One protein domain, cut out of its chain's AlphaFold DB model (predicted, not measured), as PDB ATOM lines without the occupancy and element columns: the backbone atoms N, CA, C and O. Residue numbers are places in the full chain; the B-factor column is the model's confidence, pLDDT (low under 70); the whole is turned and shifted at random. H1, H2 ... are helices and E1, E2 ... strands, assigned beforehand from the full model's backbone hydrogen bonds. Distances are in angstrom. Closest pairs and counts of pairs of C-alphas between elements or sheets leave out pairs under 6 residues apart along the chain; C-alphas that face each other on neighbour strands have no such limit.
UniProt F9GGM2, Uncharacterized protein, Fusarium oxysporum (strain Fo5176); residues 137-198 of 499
ATOM      1  N   ASP A 137     -29.759  15.424 -27.054       46.41
ATOM      2  CA  ASP A 137     -29.021  16.265 -26.105       46.41
ATOM      3  C   ASP A 137     -27.905  17.107 -26.780       46.41
ATOM      4  O   ASP A 137     -27.683  18.268 -26.431       46.41
ATOM      5  N   GLU A 138     -27.242  16.590 -27.828       51.03
ATOM      6  CA  GLU A 138     -26.308  17.361 -28.683       51.03
ATOM      7  C   GLU A 138     -27.038  18.423 -29.527       51.03
ATOM      8  O   GLU A 138     -26.559  19.558 -29.650       51.03
ATOM      9  N   LEU A 139     -28.209  18.082 -30.083       52.94
ATOM     10  CA  LEU A 139     -29.054  19.019 -30.833       52.94
ATOM     11  C   LEU A 139     -29.559  20.148 -29.915       52.94
ATOM     12  O   LEU A 139     -29.517  21.326 -30.281       52.94
ATOM     13  N   ALA A 140     -29.964  19.800 -28.691       53.62
ATOM     14  CA  ALA A 140     -30.415  20.729 -27.660       53.62
ATOM     15  C   ALA A 140     -29.286  21.636 -27.141       53.62
ATOM     16  O   ALA A 140     -29.517  22.819 -26.881       53.62
ATOM     17  N   LYS A 141     -28.050  21.132 -27.029       53.91
ATOM     18  CA  LYS A 141     -26.871  21.944 -26.669       53.91
ATOM     19  C   LYS A 141     -26.518  22.967 -27.753       53.91
ATOM     20  O   LYS A 141     -26.218  24.111 -27.421       53.91
ATOM     21  N   ARG A 142     -26.617  22.617 -29.041       52.91
ATOM     22  CA  ARG A 142     -26.279  23.529 -30.159       52.91
ATOM     23  C   ARG A 142     -27.357  24.562 -30.475       52.91
ATOM     24  O   ARG A 142     -27.006  25.671 -30.886       52.91
ATOM     25  N   LYS A 143     -28.629  24.265 -30.178       53.00
ATOM     26  CA  LYS A 143     -29.699  25.278 -30.146       53.00
ATOM     27  C   LYS A 143     -29.328  26.473 -29.250       53.00
ATOM     28  O   LYS A 143     -29.753  27.581 -29.544       53.00
ATOM     29  N   ARG A 144     -28.481  26.309 -28.219       49.44
ATOM     30  CA  ARG A 144     -28.129  27.384 -27.265       49.44
ATOM     31  C   ARG A 144     -27.245  28.502 -27.840       49.44
ATOM     32  O   ARG A 144     -27.327  29.611 -27.335       49.44
ATOM     33  N   GLY A 145     -26.436  28.252 -28.878       55.41
ATOM     34  CA  GLY A 145     -25.467  29.241 -29.397       55.41
ATOM     35  C   GLY A 145     -25.939  30.088 -30.590       55.41
ATOM     36  O   GLY A 145     -25.242  31.014 -30.999       55.41
ATOM     37  N   ASN A 146     -27.075  29.745 -31.207       66.62
ATOM     38  CA  ASN A 146     -27.638  30.462 -32.361       66.62
ATOM     39  C   ASN A 146     -29.117  30.080 -32.551       66.62
ATOM     40  O   ASN A 146     -29.481  29.437 -33.536       66.62
ATOM     41  N   LYS A 147     -29.946  30.375 -31.541       70.69
ATOM     42  CA  LYS A 147     -31.347  29.921 -31.475       70.69
ATOM     43  C   LYS A 147     -32.120  30.260 -32.751       70.69
ATOM     44  O   LYS A 147     -32.738  29.372 -33.328       70.69
ATOM     45  N   ASP A 148     -31.976  31.491 -33.231       77.12
ATOM     46  CA  ASP A 148     -32.731  32.000 -34.379       77.12
ATOM     47  C   ASP A 148     -32.321  31.314 -35.686       77.12
ATOM     48  O   ASP A 148     -33.165  30.920 -36.483       77.12
ATOM     49  N   LEU A 149     -31.018  31.078 -35.892       81.19
ATOM     50  CA  LEU A 149     -30.536  30.373 -37.080       81.19
ATOM     51  C   LEU A 149     -31.079  28.942 -37.135       81.19
ATOM     52  O   LEU A 149     -31.530  28.487 -38.184       81.19
ATOM     53  N   TRP A 150     -31.028  28.223 -36.013       82.00
ATOM     54  CA  TRP A 150     -31.450  26.823 -35.965       82.00
ATOM     55  C   TRP A 150     -32.973  26.651 -35.853       82.00
ATOM     56  O   TRP A 150     -33.456  25.538 -36.054       82.00
ATOM     57  N   ALA A 151     -33.737  27.721 -35.614       83.25
ATOM     58  CA  ALA A 151     -35.201  27.703 -35.679       83.25
ATOM     59  C   ALA A 151     -35.725  27.396 -37.094       83.25
ATOM     60  O   ALA A 151     -36.791  26.808 -37.242       83.25
ATOM     61  N   HIS A 152     -34.945  27.694 -38.139       85.38
ATOM     62  CA  HIS A 152     -35.283  27.359 -39.526       85.38
ATOM     63  C   HIS A 152     -34.944  25.912 -39.915       85.38
ATOM     64  O   HIS A 152     -34.846  25.601 -41.104       85.38
ATOM     65  N   THR A 153     -34.729  25.022 -38.944       86.81
ATOM     66  CA  THR A 153     -34.463  23.602 -39.200       86.81
ATOM     67  C   THR A 153     -35.642  22.724 -38.811       86.81
ATOM     68  O   THR A 153     -36.404  23.055 -37.906       86.81
ATOM     69  N   ARG A 154     -35.779  21.585 -39.491       86.12
ATOM     70  CA  ARG A 154     -36.791  20.560 -39.207       86.12
ATOM     71  C   ARG A 154     -36.138  19.210 -38.895       86.12
ATOM     72  O   ARG A 154     -34.991  18.989 -39.301       86.12
ATOM     73  N   PRO A 155     -36.854  18.288 -38.229       81.00
ATOM     74  CA  PRO A 155     -36.426  16.898 -38.155       81.00
ATOM     75  C   PRO A 155     -36.381  16.240 -39.553       81.00
ATOM     76  O   PRO A 155     -37.047  16.712 -40.486       81.00
ATOM     77  N   PRO A 156     -35.580  15.171 -39.712       82.69
ATOM     78  CA  PRO A 156     -35.565  14.370 -40.932       82.69
ATOM     79  C   PRO A 156     -36.944  13.765 -41.204       82.69
ATOM     80  O   PRO A 156     -37.656  13.392 -40.274       82.69
ATOM     81  N   LYS A 157     -37.310  13.692 -42.484       82.56
ATOM     82  CA  LYS A 157     -38.497  12.976 -42.971       82.56
ATOM     83  C   LYS A 157     -38.184  11.490 -43.156       82.56
ATOM     84  O   LYS A 157     -37.016  11.101 -43.195       82.56
ATOM     85  N   ASP A 158     -39.218  10.674 -43.321       72.19
ATOM     86  CA  ASP A 158     -39.059   9.247 -43.603       72.19
ATOM     87  C   ASP A 158     -38.181   9.032 -44.848       72.19
ATOM     88  O   ASP A 158     -38.447   9.570 -45.923       72.19
ATOM     89  N   GLY A 159     -37.079   8.295 -44.678       78.19
ATOM     90  CA  GLY A 159     -36.060   8.060 -45.710       78.19
ATOM     91  C   GLY A 159     -34.858   9.019 -45.695       78.19
ATOM     92  O   GLY A 159     -33.863   8.754 -46.370       78.19
ATOM     93  N   GLU A 160     -34.882  10.098 -44.907       84.88
ATOM     94  CA  GLU A 160     -33.748  11.017 -44.767       84.88
ATOM     95  C   GLU A 160     -32.771  10.569 -43.655       84.88
ATOM     96  O   GLU A 160     -33.179  10.308 -42.520       84.88
ATOM     97  N   PRO A 161     -31.454  10.490 -43.927       81.12
ATOM     98  CA  PRO A 161     -30.494   9.979 -42.954       81.12
ATOM     99  C   PRO A 161     -30.223  10.965 -41.809       81.12
ATOM    100  O   PRO A 161     -29.762  12.085 -42.014       81.12
ATOM    101  N   LEU A 162     -30.355  10.493 -40.563       79.06
ATOM    102  CA  LEU A 162     -30.024  11.274 -39.361       79.06
ATOM    103  C   LEU A 162     -28.546  11.717 -39.317       79.06
ATOM    104  O   LEU A 162     -28.188  12.734 -38.716       79.06
ATOM    105  N   ARG A 163     -27.661  10.910 -39.917       78.69
ATOM    106  CA  ARG A 163     -26.211  11.122 -39.953       78.69
ATOM    107  C   ARG A 163     -25.644  10.814 -41.332       78.69
ATOM    108  O   ARG A 163     -26.091   9.901 -42.013       78.69
ATOM    109  N   ASN A 164     -24.606  11.547 -41.717       74.88
ATOM    110  CA  ASN A 164     -23.887  11.294 -42.963       74.88
ATOM    111  C   ASN A 164     -22.922  10.092 -42.851       74.88
ATOM    112  O   ASN A 164     -22.706   9.542 -41.770       74.88
ATOM    113  N   LYS A 165     -22.252   9.752 -43.964       75.38
ATOM    114  CA  LYS A 165     -21.229   8.684 -44.044       75.38
ATOM    115  C   LYS A 165     -20.082   8.830 -43.024       75.38
ATOM    116  O   LYS A 165     -19.470   7.841 -42.645       75.38
ATOM    117  N   HIS A 166     -19.819  10.045 -42.536       74.88
ATOM    118  CA  HIS A 166     -18.796  10.351 -41.527       74.88
ATOM    119  C   HIS A 166     -19.365  10.466 -40.102       74.88
ATOM    120  O   HIS A 166     -18.721  11.026 -39.218       74.88
ATOM    121  N   LYS A 167     -20.584   9.962 -39.865       73.88
ATOM    122  CA  LYS A 167     -21.275   9.971 -38.567       73.88
ATOM    123  C   LYS A 167     -21.578  11.373 -38.009       73.88
ATOM    124  O   LYS A 167     -21.889  11.487 -36.824       73.88
ATOM    125  N   HIS A 168     -21.551  12.437 -38.814       73.19
ATOM    126  CA  HIS A 168     -22.009  13.770 -38.393       73.19
ATOM    127  C   HIS A 168     -23.524  13.903 -38.571       73.19
ATOM    128  O   HIS A 168     -24.051  13.437 -39.579       73.19
ATOM    129  N   GLY A 169     -24.207  14.564 -37.629       76.88
ATOM    130  CA  GLY A 169     -25.641  14.860 -37.741       76.88
ATOM    131  C   GLY A 169     -25.950  15.739 -38.955       76.88
ATOM    132  O   GLY A 169     -25.200  16.681 -39.230       76.88
ATOM    133  N   VAL A 170     -27.014  15.412 -39.684       80.38
ATOM    134  CA  VAL A 170     -27.491  16.177 -40.848       80.38
ATOM    135  C   VAL A 170     -28.642  17.075 -40.410       80.38
ATOM    136  O   VAL A 170     -29.503  16.651 -39.645       80.38
ATOM    137  N   TYR A 171     -28.632  18.325 -40.871       81.50
ATOM    138  CA  TYR A 171     -29.680  19.301 -40.579       81.50
ATOM    139  C   TYR A 171     -30.452  19.604 -41.853       81.50
ATOM    140  O   TYR A 171     -29.847  19.843 -42.903       81.50
ATOM    141  N   TYR A 172     -31.777  19.613 -41.730       87.25
ATOM    142  CA  TYR A 172     -32.699  19.836 -42.834       87.25
ATOM    143  C   TYR A 172     -33.364  21.198 -42.705       87.25
ATOM    144  O   TYR A 172     -33.759  21.597 -41.607       87.25
ATOM    145  N   CYS A 173     -33.489  21.909 -43.824       89.44
ATOM    146  CA  CYS A 173     -34.194  23.185 -43.858       89.44
ATOM    147  C   CYS A 173     -35.694  22.974 -43.606       89.44
ATOM    148  O   CYS A 173     -36.318  22.092 -44.200       89.44
ATOM    149  N   GLY A 174     -36.258  23.779 -42.706       87.62
ATOM    150  CA  GLY A 174     -37.671  23.752 -42.334       87.62
ATOM    151  C   GLY A 174     -38.584  24.557 -43.256       87.62
ATOM    152  O   GLY A 174     -39.793  24.531 -43.061       87.62
ATOM    153  N   GLN A 175     -38.035  25.261 -44.250       87.69
ATOM    154  CA  GLN A 175     -38.840  26.040 -45.188       87.69
ATOM    155  C   GLN A 175     -39.637  25.131 -46.143       87.69
ATOM    156  O   GLN A 175     -39.112  24.098 -46.582       87.69
ATOM    157  N   PRO A 176     -40.883  25.504 -46.497       81.75
ATOM    158  CA  PRO A 176     -41.695  24.757 -47.451       81.75
ATOM    159  C   PRO A 176     -40.959  24.555 -48.780       81.75
ATOM    160  O   PRO A 176     -40.235  25.434 -49.244       81.75
ATOM    161  N   HIS A 177     -41.132  23.379 -49.387       80.94
ATOM    162  CA  HIS A 177     -40.535  23.012 -50.682       80.94
ATOM    163  C   HIS A 177     -38.994  23.057 -50.745       80.94
ATOM    164  O   HIS A 177     -38.416  23.030 -51.831       80.94
ATOM    165  N   CYS A 178     -38.309  23.065 -49.597       85.56
ATOM    166  CA  CYS A 178     -36.853  23.005 -49.541       85.56
ATOM    167  C   CYS A 178     -36.325  21.578 -49.333       85.56
ATOM    168  O   CYS A 178     -36.733  20.868 -48.411       85.56
ATOM    169  N   THR A 179     -35.354  21.182 -50.155       84.44
ATOM    170  CA  THR A 179     -34.670  19.876 -50.092       84.44
ATOM    171  C   THR A 179     -33.270  19.960 -49.482       84.44
ATOM    172  O   THR A 179     -32.502  19.001 -49.530       84.44
ATOM    173  N   TYR A 180     -32.900  21.107 -48.902       84.12
ATOM    174  CA  TYR A 180     -31.576  21.281 -48.320       84.12
ATOM    175  C   TYR A 180     -31.382  20.376 -47.097       84.12
ATOM    176  O   TYR A 180     -32.042  20.551 -46.070       84.12
ATOM    177  N   GLY A 181     -30.424  19.453 -47.208       81.75
ATOM    178  CA  GLY A 181     -29.893  18.634 -46.123       81.75
ATOM    179  C   GLY A 181     -28.371  18.756 -46.085       81.75
ATOM    180  O   GLY A 181     -27.685  18.364 -47.030       81.75
ATOM    181  N   GLY A 182     -27.826  19.338 -45.017       76.56
ATOM    182  CA  GLY A 182     -26.419  19.741 -44.969       76.56
ATOM    183  C   GLY A 182     -25.731  19.499 -43.629       76.56
ATOM    184  O   GLY A 182     -26.332  19.096 -42.633       76.56
ATOM    185  N   ARG A 183     -24.416  19.753 -43.602       72.88
ATOM    186  CA  ARG A 183     -23.627  19.744 -42.359       72.88
ATOM    187  C   ARG A 183     -24.053  20.911 -41.445       72.88
ATOM    188  O   ARG A 183     -24.416  21.962 -41.970       72.88
ATOM    189  N   PRO A 184     -23.887  20.797 -40.110       66.25
ATOM    190  CA  PRO A 184     -24.152  21.871 -39.148       66.25
ATOM    191  C   PRO A 184     -23.075  22.960 -39.192       66.25
ATOM    192  O   PRO A 184     -22.332  23.169 -38.234       66.25
ATOM    193  N   ASN A 185     -22.948  23.635 -40.328       78.75
ATOM    194  CA  ASN A 185     -22.109  24.813 -40.468       78.75
ATOM    195  C   ASN A 185     -23.022  26.036 -40.556       78.75
ATOM    196  O   ASN A 185     -23.789  26.180 -41.508       78.75
ATOM    197  N   SER A 186     -22.915  26.915 -39.561       76.62
ATOM    198  CA  SER A 186     -23.777  28.086 -39.422       76.62
ATOM    199  C   SER A 186     -23.641  29.064 -40.595       76.62
ATOM    200  O   SER A 186     -24.643  29.598 -41.053       76.62
ATOM    201  N   ASN A 187     -22.444  29.244 -41.157       79.94
ATOM    202  CA  ASN A 187     -22.230  30.130 -42.306       79.94
ATOM    203  C   ASN A 187     -22.790  29.544 -43.603       79.94
ATOM    204  O   ASN A 187     -23.413  30.262 -44.380       79.94
ATOM    205  N   ARG A 188     -22.634  28.231 -43.821       80.94
ATOM    206  CA  ARG A 188     -23.246  27.573 -44.987       80.94
ATOM    207  C   ARG A 188     -24.769  27.593 -44.914       80.94
ATOM    208  O   ARG A 188     -25.409  27.799 -45.939       80.94
ATOM    209  N   PHE A 189     -25.339  27.398 -43.725       84.06
ATOM    210  CA  PHE A 189     -26.788  27.439 -43.558       84.06
ATOM    211  C   PHE A 189     -27.342  28.861 -43.718       84.06
ATOM    212  O   PHE A 189     -28.337  29.036 -44.411       84.06
ATOM    213  N   ARG A 190     -26.644  29.890 -43.211       84.25
ATOM    214  CA  ARG A 190     -26.967  31.298 -43.512       84.25
ATOM    215  C   ARG A 190     -26.959  31.587 -45.013       84.25
ATOM    216  O   ARG A 190     -27.916  32.159 -45.511       84.25
ATOM    217  N   GLY A 191     -25.922  31.146 -45.730       84.12
ATOM    218  CA  GLY A 191     -25.836  31.326 -47.184       84.12
ATOM    219  C   GLY A 191     -26.943  30.596 -47.953       84.12
ATOM    220  O   GLY A 191     -27.433  31.085 -48.968       84.12
ATOM    221  N   HIS A 192     -27.382  29.435 -47.463       87.81
ATOM    222  CA  HIS A 192     -28.549  28.742 -48.004       87.81
ATOM    223  C   HIS A 192     -29.846  29.534 -47.769       87.81
ATOM    224  O   HIS A 192     -30.591  29.764 -48.719       87.81
ATOM    225  N   LEU A 193     -30.090  29.980 -46.533       86.75
ATOM    226  CA  LEU A 193     -31.265  30.779 -46.179       86.75
ATOM    227  C   LEU A 193     -31.332  32.083 -46.985       86.75
ATOM    228  O   LEU A 193     -32.397  32.420 -47.499       86.75
ATOM    229  N   SER A 194     -30.201  32.761 -47.183       86.75
ATOM    230  CA  SER A 194     -30.157  34.000 -47.961       86.75
ATOM    231  C   SER A 194     -30.391  33.766 -49.454       86.75
ATOM    232  O   SER A 194     -31.091  34.546 -50.078       86.75
ATOM    233  N   SER A 195     -29.840  32.695 -50.034       87.44
ATOM    234  CA  SER A 195     -29.916  32.448 -51.484       87.44
ATOM    235  C   SER A 195     -31.199  31.755 -51.947       87.44
ATOM    236  O   SER A 195     -31.648  31.991 -53.063       87.44
ATOM    237  N   LYS A 196     -31.768  30.858 -51.134       86.06
ATOM    238  CA  LYS A 196     -32.940  30.046 -51.510       86.06
ATOM    239  C   LYS A 196     -34.236  30.514 -50.865       86.06
ATOM    240  O   LYS A 196     -35.302  30.180 -51.369       86.06
ATOM    241  N   HIS A 197     -34.142  31.267 -49.771       87.69
ATOM    242  CA  HIS A 197     -35.305  31.720 -49.014       87.69
ATOM    243  C   HIS A 197     -35.329  33.234 -48.790       87.69
ATOM    244  O   HIS A 197     -36.278  33.722 -48.190       87.69
ATOM    245  N   ASN A 198     -34.321  33.981 -49.261       84.62
ATOM    246  CA  ASN A 198     -34.171  35.420 -49.010       84.62
ATOM    247  C   ASN A 198     -34.220  35.793 -47.513       84.62
ATOM    248  O   ASN A 198     -34.536  36.923 -47.151       84.62
TER     249      ASN A 198
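AT A GLANCE: This is residues 137 to 198 of the 499 residues of an uncharacterized protein of Fusarium oxysporum (strain Fo5176) (UniProt F9GGM2). Strand E1 lies in the middle of two long loops, residues 152 to 170 and 174 to 185, which pair with it antiparallel at 153 to 154 and 181 to 182; helices H1, H2 and H3 follow one another round the rim. The printed part has 62 residues, with the order H1, H2, E1, H3; the class is mostly helix, with 27 residues in named elements, under half. It is compact, radius of gyration of the C-alphas 11.3 A, spanning 30 by 27 by 18 A.

HOW THE PARTS SIT: Start at H1, residues 137 to 143: it is close to but not clearly touching H2, residues 147 to 151, closest C-alphas Lys 143 and Trp 150, 6.3 A. H2 is close to but not clearly touching H3, residues 186 to 197, closest C-alphas Leu 149 and Arg 190, 7.4 A. E1, residues 171 to 173, pairs with no named strand; it and H3 are near each other, with 5 pairs of C-alphas within 10 A. H1, H2 and H3 have every O i to N i+4 pair within hydrogen-bond range.

IN THESE COORDINATES: Find C-alpha 137 at (-29.021, 16.265, -26.105); H1 runs 9.9 A from there. H2 measures 6.1 A and E1 6.8 A; H3 runs 15.4 A to C-alpha 197 at (-35.305, 31.720, -49.014).

THE WHOLE: The C-alphas farthest apart, of Lys 167 and Asn 198, lie 30.4 A apart. The printed part has no cut; links H2 to E1 and E1 to H3 are long. Look for pLDDT under 70 at residues 137 to 146 and 184.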